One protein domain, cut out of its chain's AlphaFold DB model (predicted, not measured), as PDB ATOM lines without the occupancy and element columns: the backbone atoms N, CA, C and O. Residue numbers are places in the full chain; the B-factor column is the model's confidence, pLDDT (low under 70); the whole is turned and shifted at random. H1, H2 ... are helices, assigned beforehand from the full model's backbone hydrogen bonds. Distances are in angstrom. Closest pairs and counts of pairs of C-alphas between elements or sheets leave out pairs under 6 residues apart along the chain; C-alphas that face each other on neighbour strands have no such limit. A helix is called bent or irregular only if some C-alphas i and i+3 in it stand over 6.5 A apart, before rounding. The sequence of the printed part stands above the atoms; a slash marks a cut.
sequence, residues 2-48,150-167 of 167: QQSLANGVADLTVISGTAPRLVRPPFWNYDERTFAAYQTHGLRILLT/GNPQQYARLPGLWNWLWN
ATOM      1  N   GLN A   2     -29.968  32.033 -33.024       92.12
ATOM      2  CA  GLN A   2     -31.123  31.474 -33.756       92.12
ATOM      3  C   GLN A   2     -31.351  32.111 -35.136       92.12
ATOM      4  O   GLN A   2     -31.451  31.397 -36.125       92.12
ATOM      5  N   GLN A   3     -31.331  33.447 -35.220       94.44
ATOM      6  CA  GLN A   3     -31.464  34.149 -36.500       94.44
ATOM      7  C   GLN A   3     -30.328  33.822 -37.479       94.44
ATOM      8  O   GLN A   3     -30.563  33.647 -38.665       94.44
ATOM      9  N   SER A   4     -29.091  33.714 -36.987       94.62
ATOM     10  CA  SER A   4     -27.936  33.385 -37.829       94.62
ATOM     11  C   SER A   4     -28.031  31.963 -38.387       94.62
ATOM     12  O   SER A   4     -27.677  31.759 -39.542       94.62
ATOM     13  N   LEU A   5     -28.548  31.010 -37.602       95.88
ATOM     14  CA  LEU A   5     -28.837  29.658 -38.082       95.88
ATOM     15  C   LEU A   5     -29.960  29.651 -39.117       95.88
ATOM     16  O   LEU A   5     -29.782  29.065 -40.178       95.88
ATOM     17  N   ALA A   6     -31.071  30.339 -38.837       96.31
ATOM     18  CA  ALA A   6     -32.195  30.437 -39.763       96.31
ATOM     19  C   ALA A   6     -31.758  31.016 -41.117       96.31
ATOM     20  O   ALA A   6     -32.051  30.431 -42.157       96.31
ATOM     21  N   ASN A   7     -30.994  32.113 -41.094       97.50
ATOM     22  CA  ASN A   7     -30.449  32.733 -42.300       97.50
ATOM     23  C   ASN A   7     -29.517  31.768 -43.040       97.50
ATOM     24  O   ASN A   7     -29.725  31.508 -44.216       97.50
ATOM     25  N   GLY A   8     -28.546  31.163 -42.345       96.00
ATOM     26  CA  GLY A   8     -27.602  30.239 -42.977       96.00
ATOM     27  C   GLY A   8     -28.274  29.009 -43.599       96.00
ATOM     28  O   GLY A   8     -27.888  28.580 -44.686       96.00
ATOM     29  N   VAL A   9     -29.300  28.452 -42.946       97.62
ATOM     30  CA  VAL A   9     -30.105  27.349 -43.496       97.62
ATOM     31  C   VAL A   9     -30.861  27.806 -44.742       97.62
ATOM     32  O   VAL A   9     -30.818  27.108 -45.755       97.62
ATOM     33  N   ALA A  10     -31.520  28.965 -44.693       97.88
ATOM     34  CA  ALA A  10     -32.260  29.511 -45.828       97.88
ATOM     35  C   ALA A  10     -31.338  29.781 -47.028       97.88
ATOM     36  O   ALA A  10     -31.600  29.278 -48.121       97.88
ATOM     37  N   ASP A  11     -30.217  30.470 -46.810       97.94
ATOM     38  CA  ASP A  11     -29.250  30.823 -47.851       97.94
ATOM     39  C   ASP A  11     -28.676  29.569 -48.532       97.94
ATOM     40  O   ASP A  11     -28.665  29.457 -49.761       97.94
ATOM     41  N   LEU A  12     -28.257  28.567 -47.749       96.50
ATOM     42  CA  LEU A  12     -27.735  27.309 -48.296       96.50
ATOM     43  C   LEU A  12     -28.810  26.480 -49.008       96.50
ATOM     44  O   LEU A  12     -28.494  25.775 -49.970       96.50
ATOM     45  N   THR A  13     -30.068  26.567 -48.571       97.12
ATOM     46  CA  THR A  13     -31.193  25.920 -49.261       97.12
ATOM     47  C   THR A  13     -31.411  26.545 -50.633       97.12
ATOM     48  O   THR A  13     -31.564  25.813 -51.606       97.12
ATOM     49  N   VAL A  14     -31.360  27.878 -50.731       98.00
ATOM     50  CA  VAL A  14     -31.479  28.602 -52.006       98.00
ATOM     51  C   VAL A  14     -30.352  28.216 -52.967       98.00
ATOM     52  O   VAL A  14     -30.613  27.954 -54.137       98.00
ATOM     53  N   ILE A  15     -29.110  28.125 -52.480       95.81
ATOM     54  CA  ILE A  15     -27.943  27.802 -53.317       95.81
ATOM     55  C   ILE A  15     -27.937  26.332 -53.759       95.81
ATOM     56  O   ILE A  15     -27.602  26.027 -54.901       95.81
ATOM     57  N   SER A  16     -28.256  25.406 -52.853       92.69
ATOM     58  CA  SER A  16     -28.064  23.965 -53.082       92.69
ATOM     59  C   SER A  16     -29.348  23.189 -53.392       92.69
ATOM     60  O   SER A  16     -29.295  21.973 -53.582       92.69
ATOM     61  N   GLY A  17     -30.501  23.864 -53.399       94.75
ATOM     62  CA  GLY A  17     -31.826  23.283 -53.634       94.75
ATOM     63  C   GLY A  17     -32.357  22.400 -52.498       94.75
ATOM     64  O   GLY A  17     -33.475  21.899 -52.585       94.75
ATOM     65  N   THR A  18     -31.581  22.178 -51.434       93.81
ATOM     66  CA  THR A  18     -31.971  21.341 -50.290       93.81
ATOM     67  C   THR A  18     -31.427  21.915 -48.990       93.81
ATOM     68  O   THR A  18     -30.326  22.461 -48.958       93.81
ATOM     69  N   ALA A  19     -32.187  21.775 -47.903       95.31
ATOM     70  CA  ALA A  19     -31.742  22.259 -46.603       95.31
ATOM     71  C   ALA A  19     -30.502  21.490 -46.111       95.31
ATOM     72  O   ALA A  19     -30.469  20.254 -46.199       95.31
ATOM     73  N   PRO A  20     -29.475  22.186 -45.582       95.88
ATOM     74  CA  PRO A  20     -28.329  21.526 -44.976       95.88
ATOM     75  C   PRO A  20     -28.774  20.698 -43.769       95.88
ATOM     76  O   PRO A  20     -29.687  21.065 -43.036       95.88
ATOM     77  N   ARG A  21     -28.097  19.570 -43.545       96.44
ATOM     78  CA  ARG A  21     -28.382  18.650 -42.425       96.44
ATOM     79  C   ARG A  21     -27.251  18.569 -41.408       96.44
ATOM     80  O   ARG A  21     -27.368  17.884 -40.396       96.44
ATOM     81  N   LEU A  22     -26.128  19.203 -41.716       96.38
ATOM     82  CA  LEU A  22     -24.884  19.100 -40.972       96.38
ATOM     83  C   LEU A  22     -24.390  20.497 -40.635       96.38
ATOM     84  O   LEU A  22     -24.499  21.413 -41.448       96.38
ATOM     85  N   VAL A  23     -23.801  20.631 -39.457       95.69
ATOM     86  CA  VAL A  23     -23.127  21.845 -39.011       95.69
ATOM     87  C   VAL A  23     -21.803  21.469 -38.367       95.69
ATOM     88  O   VAL A  23     -21.703  20.474 -37.653       95.69
ATOM     89  N   ARG A  24     -20.773  22.274 -38.608       93.75
ATOM     90  CA  ARG A  24     -19.519  22.209 -37.863       93.75
ATOM     91  C   ARG A  24     -19.397  23.510 -37.074       93.75
ATOM     92  O   ARG A  24     -19.242  24.557 -37.706       93.75
ATOM     93  N   PRO A  25     -19.491  23.472 -35.736       92.38
ATOM     94  CA  PRO A  25     -19.333  24.664 -34.922       92.38
ATOM     95  C   PRO A  25     -17.970  25.325 -35.178       92.38
ATOM     96  O   PRO A  25     -16.975  24.607 -35.352       92.38
ATOM     97  N   PRO A  26     -17.888  26.666 -35.202       88.56
ATOM     98  CA  PRO A  26     -16.610  27.365 -35.253       88.56
ATOM     99  C   PRO A  26     -15.684  26.878 -34.137       88.56
ATOM    100  O   PRO A  26     -16.122  26.683 -33.005       88.56
ATOM    101  N   PHE A  27     -14.411  26.649 -34.467       83.81
ATOM    102  CA  PHE A  27     -13.413  26.105 -33.534       83.81
ATOM    103  C   PHE A  27     -13.818  24.774 -32.878       83.81
ATOM    104  O   PHE A  27     -13.287  24.431 -31.826       83.81
ATOM    105  N   TRP A  28     -14.755  24.032 -33.489       86.25
ATOM    106  CA  TRP A  28     -15.382  22.831 -32.925       86.25
ATOM    107  C   TRP A  28     -16.007  23.058 -31.536       86.25
ATOM    108  O   TRP A  28     -16.274  22.097 -30.817       86.25
ATOM    109  N   ASN A  29     -16.256  24.317 -31.165       85.06
ATOM    110  CA  ASN A  29     -16.730  24.696 -29.845       85.06
ATOM    111  C   ASN A  29     -18.260  24.732 -29.810       85.06
ATOM    112  O   ASN A  29     -18.900  25.397 -30.631       85.06
ATOM    113  N   TYR A  30     -18.842  24.017 -28.855       87.69
ATOM    114  CA  TYR A  30     -20.274  23.989 -28.610       87.69
ATOM    115  C   TYR A  30     -20.552  23.600 -27.148       87.69
ATOM    116  O   TYR A  30     -19.718  23.012 -26.466       87.69
ATOM    117  N   ASP A  31     -21.749  23.934 -26.693       87.44
ATOM    118  CA  ASP A  31     -22.335  23.619 -25.391       87.44
ATOM    119  C   ASP A  31     -23.736  23.011 -25.598       87.44
ATOM    120  O   ASP A  31     -24.236  22.922 -26.724       87.44
ATOM    121  N   GLU A  32     -24.410  22.603 -24.523       89.56
ATOM    122  CA  GLU A  32     -25.756  22.017 -24.616       89.56
ATOM    123  C   GLU A  32     -26.767  22.963 -25.280       89.56
ATOM    124  O   GLU A  32     -27.617  22.533 -26.064       89.56
ATOM    125  N   ARG A  33     -26.646  24.272 -25.026       90.69
ATOM    126  CA  ARG A  33     -27.535  25.296 -25.588       90.69
ATOM    127  C   ARG A  33     -27.379  25.401 -27.104       90.69
ATOM    128  O   ARG A  33     -28.371  25.460 -27.828       90.69
ATOM    129  N   THR A  34     -26.143  25.455 -27.588       91.88
ATOM    130  CA  THR A  34     -25.835  25.544 -29.016       91.88
ATOM    131  C   THR A  34     -26.148  24.228 -29.722       91.88
ATOM    132  O   THR A  34     -26.728  24.265 -30.805       91.88
ATOM    133  N   PHE A  35     -25.887  23.080 -29.087       92.50
ATOM    134  CA  PHE A  35     -26.324  21.768 -29.570       92.50
ATOM    135  C   PHE A  35     -27.843  21.717 -29.772       92.50
ATOM    136  O   PHE A  35     -28.308  21.366 -30.856       92.50
ATOM    137  N   ALA A  36     -28.622  22.117 -28.761       92.56
ATOM    138  CA  ALA A  36     -30.079  22.147 -28.845       92.56
ATOM    139  C   ALA A  36     -30.566  23.080 -29.962       92.56
ATOM    140  O   ALA A  36     -31.451  22.714 -30.731       92.56
ATOM    141  N   ALA A  37     -29.948  24.257 -30.107       95.00
ATOM    142  CA  ALA A  37     -30.277  25.165 -31.196       95.00
ATOM    143  C   ALA A  37     -30.010  24.532 -32.572       95.00
ATOM    144  O   ALA A  37     -30.883  24.599 -33.429       95.00
ATOM    145  N   TYR A  38     -28.873  23.861 -32.787       96.06
ATOM    146  CA  TYR A  38     -28.621  23.155 -34.051       96.06
ATOM    147  C   TYR A  38     -29.705  22.108 -34.349       96.06
ATOM    148  O   TYR A  38     -30.236  22.078 -35.460       96.06
ATOM    149  N   GLN A  39     -30.102  21.323 -33.344       94.12
ATOM    150  CA  GLN A  39     -31.125  20.284 -33.491       94.12
ATOM    151  C   GLN A  39     -32.500  20.860 -33.856       94.12
ATOM    152  O   GLN A  39     -33.174  20.309 -34.725       94.12
ATOM    153  N   THR A  40     -32.897  21.990 -33.261       95.12
ATOM    154  CA  THR A  40     -34.146  22.695 -33.609       95.12
ATOM    155  C   THR A  40     -34.180  23.137 -35.074       95.12
ATOM    156  O   THR A  40     -35.247  23.172 -35.679       95.12
ATOM    157  N   HIS A  41     -33.018  23.424 -35.670       96.12
ATOM    158  CA  HIS A  41     -32.882  23.753 -37.097       96.12
ATOM    159  C   HIS A  41     -32.650  22.522 -37.988       96.12
ATOM    160  O   HIS A  41     -32.306  22.662 -39.159       96.12
ATOM    161  N   GLY A  42     -32.812  21.305 -37.459       95.00
ATOM    162  CA  GLY A  42     -32.608  20.061 -38.208       95.00
ATOM    163  C   GLY A  42     -31.141  19.751 -38.538       95.00
ATOM    164  O   GLY A  42     -30.869  18.877 -39.366       95.00
ATOM    165  N   LEU A  43     -30.195  20.445 -37.900       96.75
ATOM    166  CA  LEU A  43     -28.758  20.301 -38.119       96.75
ATOM    167  C   LEU A  43     -28.145  19.347 -37.098       96.75
ATOM    168  O   LEU A  43     -28.404  19.454 -35.904       96.75
ATOM    169  N   ARG A  44     -27.248  18.472 -37.560       96.19
ATOM    170  CA  ARG A  44     -26.433  17.607 -36.700       96.19
ATOM    171  C   ARG A  44     -24.974  18.029 -36.709       96.19
ATOM    172  O   ARG A  44     -24.427  18.361 -37.762       96.19
ATOM    173  N   ILE A  45     -24.327  17.976 -35.549       95.31
ATOM    174  CA  ILE A  45     -22.920  18.361 -35.422       95.31
ATOM    175  C   ILE A  45     -22.022  17.305 -36.070       95.31
ATOM    176  O   ILE A  45     -22.038  16.145 -35.658       95.31
ATOM    177  N   LEU A  46     -21.196  17.713 -37.034       94.94
ATOM    178  CA  LEU A  46     -20.107  16.913 -37.589       94.94
ATOM    179  C   LEU A  46     -18.761  17.504 -37.160       94.94
ATOM    180  O   LEU A  46     -18.455  18.663 -37.448       94.94
ATOM    181  N   LEU A  47     -17.960  16.691 -36.479       92.44
ATOM    182  CA  LEU A  47     -16.605  17.044 -36.059       92.44
ATOM    183  C   LEU A  47     -15.567  16.441 -37.011       92.44
ATOM    184  O   LEU A  47     -15.899  16.025 -38.114       92.44
ATOM    185  N   THR A  48     -14.301  16.435 -36.599       92.44
ATOM    186  CA  THR A  48     -13.182  15.978 -37.422       92.44
ATOM    187  C   THR A  48     -12.391  14.901 -36.695       92.44
ATOM    188  O   THR A  48     -12.189  14.995 -35.486       92.44
ATOM    189  N   GLY A 150     -24.577  12.272 -31.631       83.31
ATOM    190  CA  GLY A 150     -25.924  11.919 -31.183       83.31
ATOM    191  C   GLY A 150     -26.306  12.561 -29.851       83.31
ATOM    192  O   GLY A 150     -27.486  12.600 -29.515       83.31
ATOM    193  N   ASN A 151     -25.326  13.043 -29.086       79.69
ATOM    194  CA  ASN A 151     -25.516  13.532 -27.728       79.69
ATOM    195  C   ASN A 151     -24.570  14.735 -27.457       79.69
ATOM    196  O   ASN A 151     -23.417  14.691 -27.890       79.69
ATOM    197  N   PRO A 152     -25.025  15.792 -26.751       74.19
ATOM    198  CA  PRO A 152     -24.229  16.996 -26.474       74.19
ATOM    199  C   PRO A 152     -23.045  16.784 -25.517       74.19
ATOM    200  O   PRO A 152     -22.080  17.533 -25.564       74.19
ATOM    201  N   GLN A 153     -23.092  15.766 -24.661       70.19
ATOM    202  CA  GLN A 153     -21.999  15.352 -23.785       70.19
ATOM    203  C   GLN A 153     -20.920  14.535 -24.519       70.19
ATOM    204  O   GLN A 153     -19.881  14.228 -23.929       70.19
ATOM    205  N   GLN A 154     -21.106  14.204 -25.806       66.38
ATOM    206  CA  GLN A 154     -20.040  13.674 -26.666       66.38
ATOM    207  C   GLN A 154     -19.070  14.803 -27.040       66.38
ATOM    208  O   GLN A 154     -18.981  15.229 -28.192       66.38
ATOM    209  N   TYR A 155     -18.349  15.315 -26.042       57.53
ATOM    210  CA  TYR A 155     -17.376  16.380 -26.227       57.53
ATOM    211  C   TYR A 155     -16.346  15.989 -27.286       57.53
ATOM    212  O   TYR A 155     -15.721  14.925 -27.229       57.53
ATOM    213  N   ALA A 156     -16.136  16.897 -28.238       54.12
ATOM    214  CA  ALA A 156     -14.953  16.861 -29.073       54.12
ATOM    215  C   ALA A 156     -13.744  16.985 -28.140       54.12
ATOM    216  O   ALA A 156     -13.524  18.048 -27.566       54.12
ATOM    217  N   ARG A 157     -12.921  15.942 -27.992       51.91
ATOM    218  CA  ARG A 157     -11.525  16.193 -27.616       51.91
ATOM    219  C   ARG A 157     -10.928  16.969 -28.784       51.91
ATOM    220  O   ARG A 157     -10.670  16.381 -29.833       51.91
ATOM    221  N   LEU A 158     -10.789  18.287 -28.642       52.41
ATOM    222  CA  LEU A 158     -10.273  19.130 -29.715       52.41
ATOM    223  C   LEU A 158      -8.846  18.672 -30.054       52.41
ATOM    224  O   LEU A 158      -8.069  18.348 -29.150       52.41
ATOM    225  N   PRO A 159      -8.445  18.615 -31.331       48.66
ATOM    226  CA  PRO A 159      -7.054  18.351 -31.665       48.66
ATOM    227  C   PRO A 159      -6.161  19.539 -31.261       48.66
ATOM    228  O   PRO A 159      -6.392  20.675 -31.672       48.66
ATOM    229  N   GLY A 160      -5.084  19.278 -30.514       55.56
ATOM    230  CA  GLY A 160      -3.971  20.224 -30.334       55.56
ATOM    231  C   GLY A 160      -4.256  21.436 -29.434       55.56
ATOM    232  O   GLY A 160      -4.927  21.320 -28.411       55.56
ATOM    233  N   LEU A 161      -3.691  22.597 -29.804       46.16
ATOM    234  CA  LEU A 161      -3.665  23.853 -29.023       46.16
ATOM    235  C   LEU A 161      -5.054  24.403 -28.648       46.16
ATOM    236  O   LEU A 161      -5.166  25.220 -27.738       46.16
ATOM    237  N   TRP A 162      -6.116  23.943 -29.310       51.75
ATOM    238  CA  TRP A 162      -7.487  24.380 -29.044       51.75
ATOM    239  C   TRP A 162      -8.056  23.845 -27.725       51.75
ATOM    240  O   TRP A 162      -8.869  24.534 -27.124       51.75
ATOM    241  N   ASN A 163      -7.584  22.692 -27.227       49.25
ATOM    242  CA  ASN A 163      -7.935  22.231 -25.873       49.25
ATOM    243  C   ASN A 163      -7.389  23.161 -24.776       49.25
ATOM    244  O   ASN A 163      -7.890  23.133 -23.662       49.25
ATOM    245  N   TRP A 164      -6.328  23.930 -25.052       44.38
ATOM    246  CA  TRP A 164      -5.663  24.760 -24.042       44.38
ATOM    247  C   TRP A 164      -6.218  26.186 -23.978       44.38
ATOM    248  O   TRP A 164      -6.294  26.754 -22.901       44.38
ATOM    249  N   LEU A 165      -6.634  26.757 -25.112       43.91
ATOM    250  CA  LEU A 165      -7.136  28.137 -25.168       43.91
ATOM    251  C   LEU A 165      -8.542  28.326 -24.576       43.91
ATOM    252  O   LEU A 165      -8.955  29.464 -24.378       43.91
ATOM    253  N   TRP A 166      -9.279  27.240 -24.337       46.75
ATOM    254  CA  TRP A 166     -10.698  27.289 -23.968       46.75
ATOM    255  C   TRP A 166     -11.058  26.409 -22.758       46.75
ATOM    256  O   TRP A 166     -12.243  26.163 -22.537       46.75
ATOM    257  N   ASN A 167     -10.051  25.954 -21.998       39.22
ATOM    258  CA  ASN A 167     -10.220  25.427 -20.638       39.22
ATOM    259  C   ASN A 167     -10.069  26.553 -19.614       39.22
ATOM    260  O   ASN A 167      -9.129  27.362 -19.787       39.22
TER     261      ASN A 167
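Overview. This is residues 2 to 48 and 150 to 167 of the 167 residues of an uncharacterized protein of Pseudomonadales bacterium RIFCSPHIGHO2_02_FULL_60_43 (UniProt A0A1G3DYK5). A long helix, H1, makes one end of an elongated, loosely built shape, a shorter helix, H2, lies between the two ends, and a short last helix, H3, sits in the tail at the other end. From the end of H1 a long link, residues 17 to 31, folds back along the length of the shape and turns into H2, and the strand-like residues 22 to 23 and 44 to 45 lie side by side in a short parallel pairing. The printed part has 65 residues, with three named helices in the order H1, H2, H3 and no named strand; the class is all helix, though under half of the residues, 28 of 65, are in named elements. The whole is only just loose, close to compact, with a radius of gyration of the C-alphas of 13.0 A, and its C-alphas span 38 by 20 by 19 A.

Along the chain. The printed part begins with H1, residues 2 to 16, the longest helix with 15 residues. Its C-alpha 2 is at (-31.123, 31.474, -33.756) and its C-alpha 16 at (-28.064, 23.965, -53.082), 21.0 A from first to last. Residues 17 to 31 hold no named element; within them residues 22 to 23 are strand and residues 26 to 28 are helix, runs too short to be named. H2 follows as residues 32 to 40, Glu 32 to Thr 40, 12.3 A from first to last C-alpha, and begins with C-alpha 32 at (-25.756, 22.017, -24.616). After it, residues 44 to 45 are again a short strand run, and Thr 48 is the last residue before the cut. The printed part resumes at Gly 150, and residues 150 to 161 hold no named element. H3 is residues 162 to 165, Trp 162 to Leu 165, and ends with C-alpha 165 at (-7.136, 28.137, -25.168). Residues 166 and 167 come after it, and Asn 167 is the chain's last residue.

Arrangement. H1 and H2 are close but not clearly touching, with 2 pairs of C-alphas within 8 A. Their closest C-alphas are those of Gln 2 and Ala 37, 6.9 A apart. They run the same way at a steep tilt of 41 degrees, and their centres are 15.7 A apart. The link between them is long, with 15 residues. Residues 22 to 23, in that link, pair with residues 44 to 45, after H2, in a parallel way. H3 touches no helix; it is apart from H1 and apart from H2. In H1 and H2 every O i to N i+4 pair is within hydrogen-bond range. H3, with 4 residues, is too short for such a pair, and its one O i to N i+3 pair is not within range. No helix is bent.

Size, cuts and confidence. The outline is elongated, and the two C-alphas farthest apart, those of Gly 17 and Trp 164, are 39.5 A apart. The first and last printed C-alphas, those of Gln 2 and Asn 167, are 25.4 A apart. Residues 49 to 149 of the chain are cut out, and C-alphas 48 and 150 are 14.8 A apart across the cut. Of the two links, H1 to H2 is long and H2 to H3 is the link across the cut. The C-alphas of residues 17 to 31 lie 4 to 20 A from the mean of the C-alphas, and those of residues 150 to 161 lie 11 to 20 A from it. The mean pLDDT of the printed part is 83.5. It is 96 in H1, 93 in H2 and 47 in H3. The model's confidence is low, under 70, in 14 residues, namely residues 154 to 167.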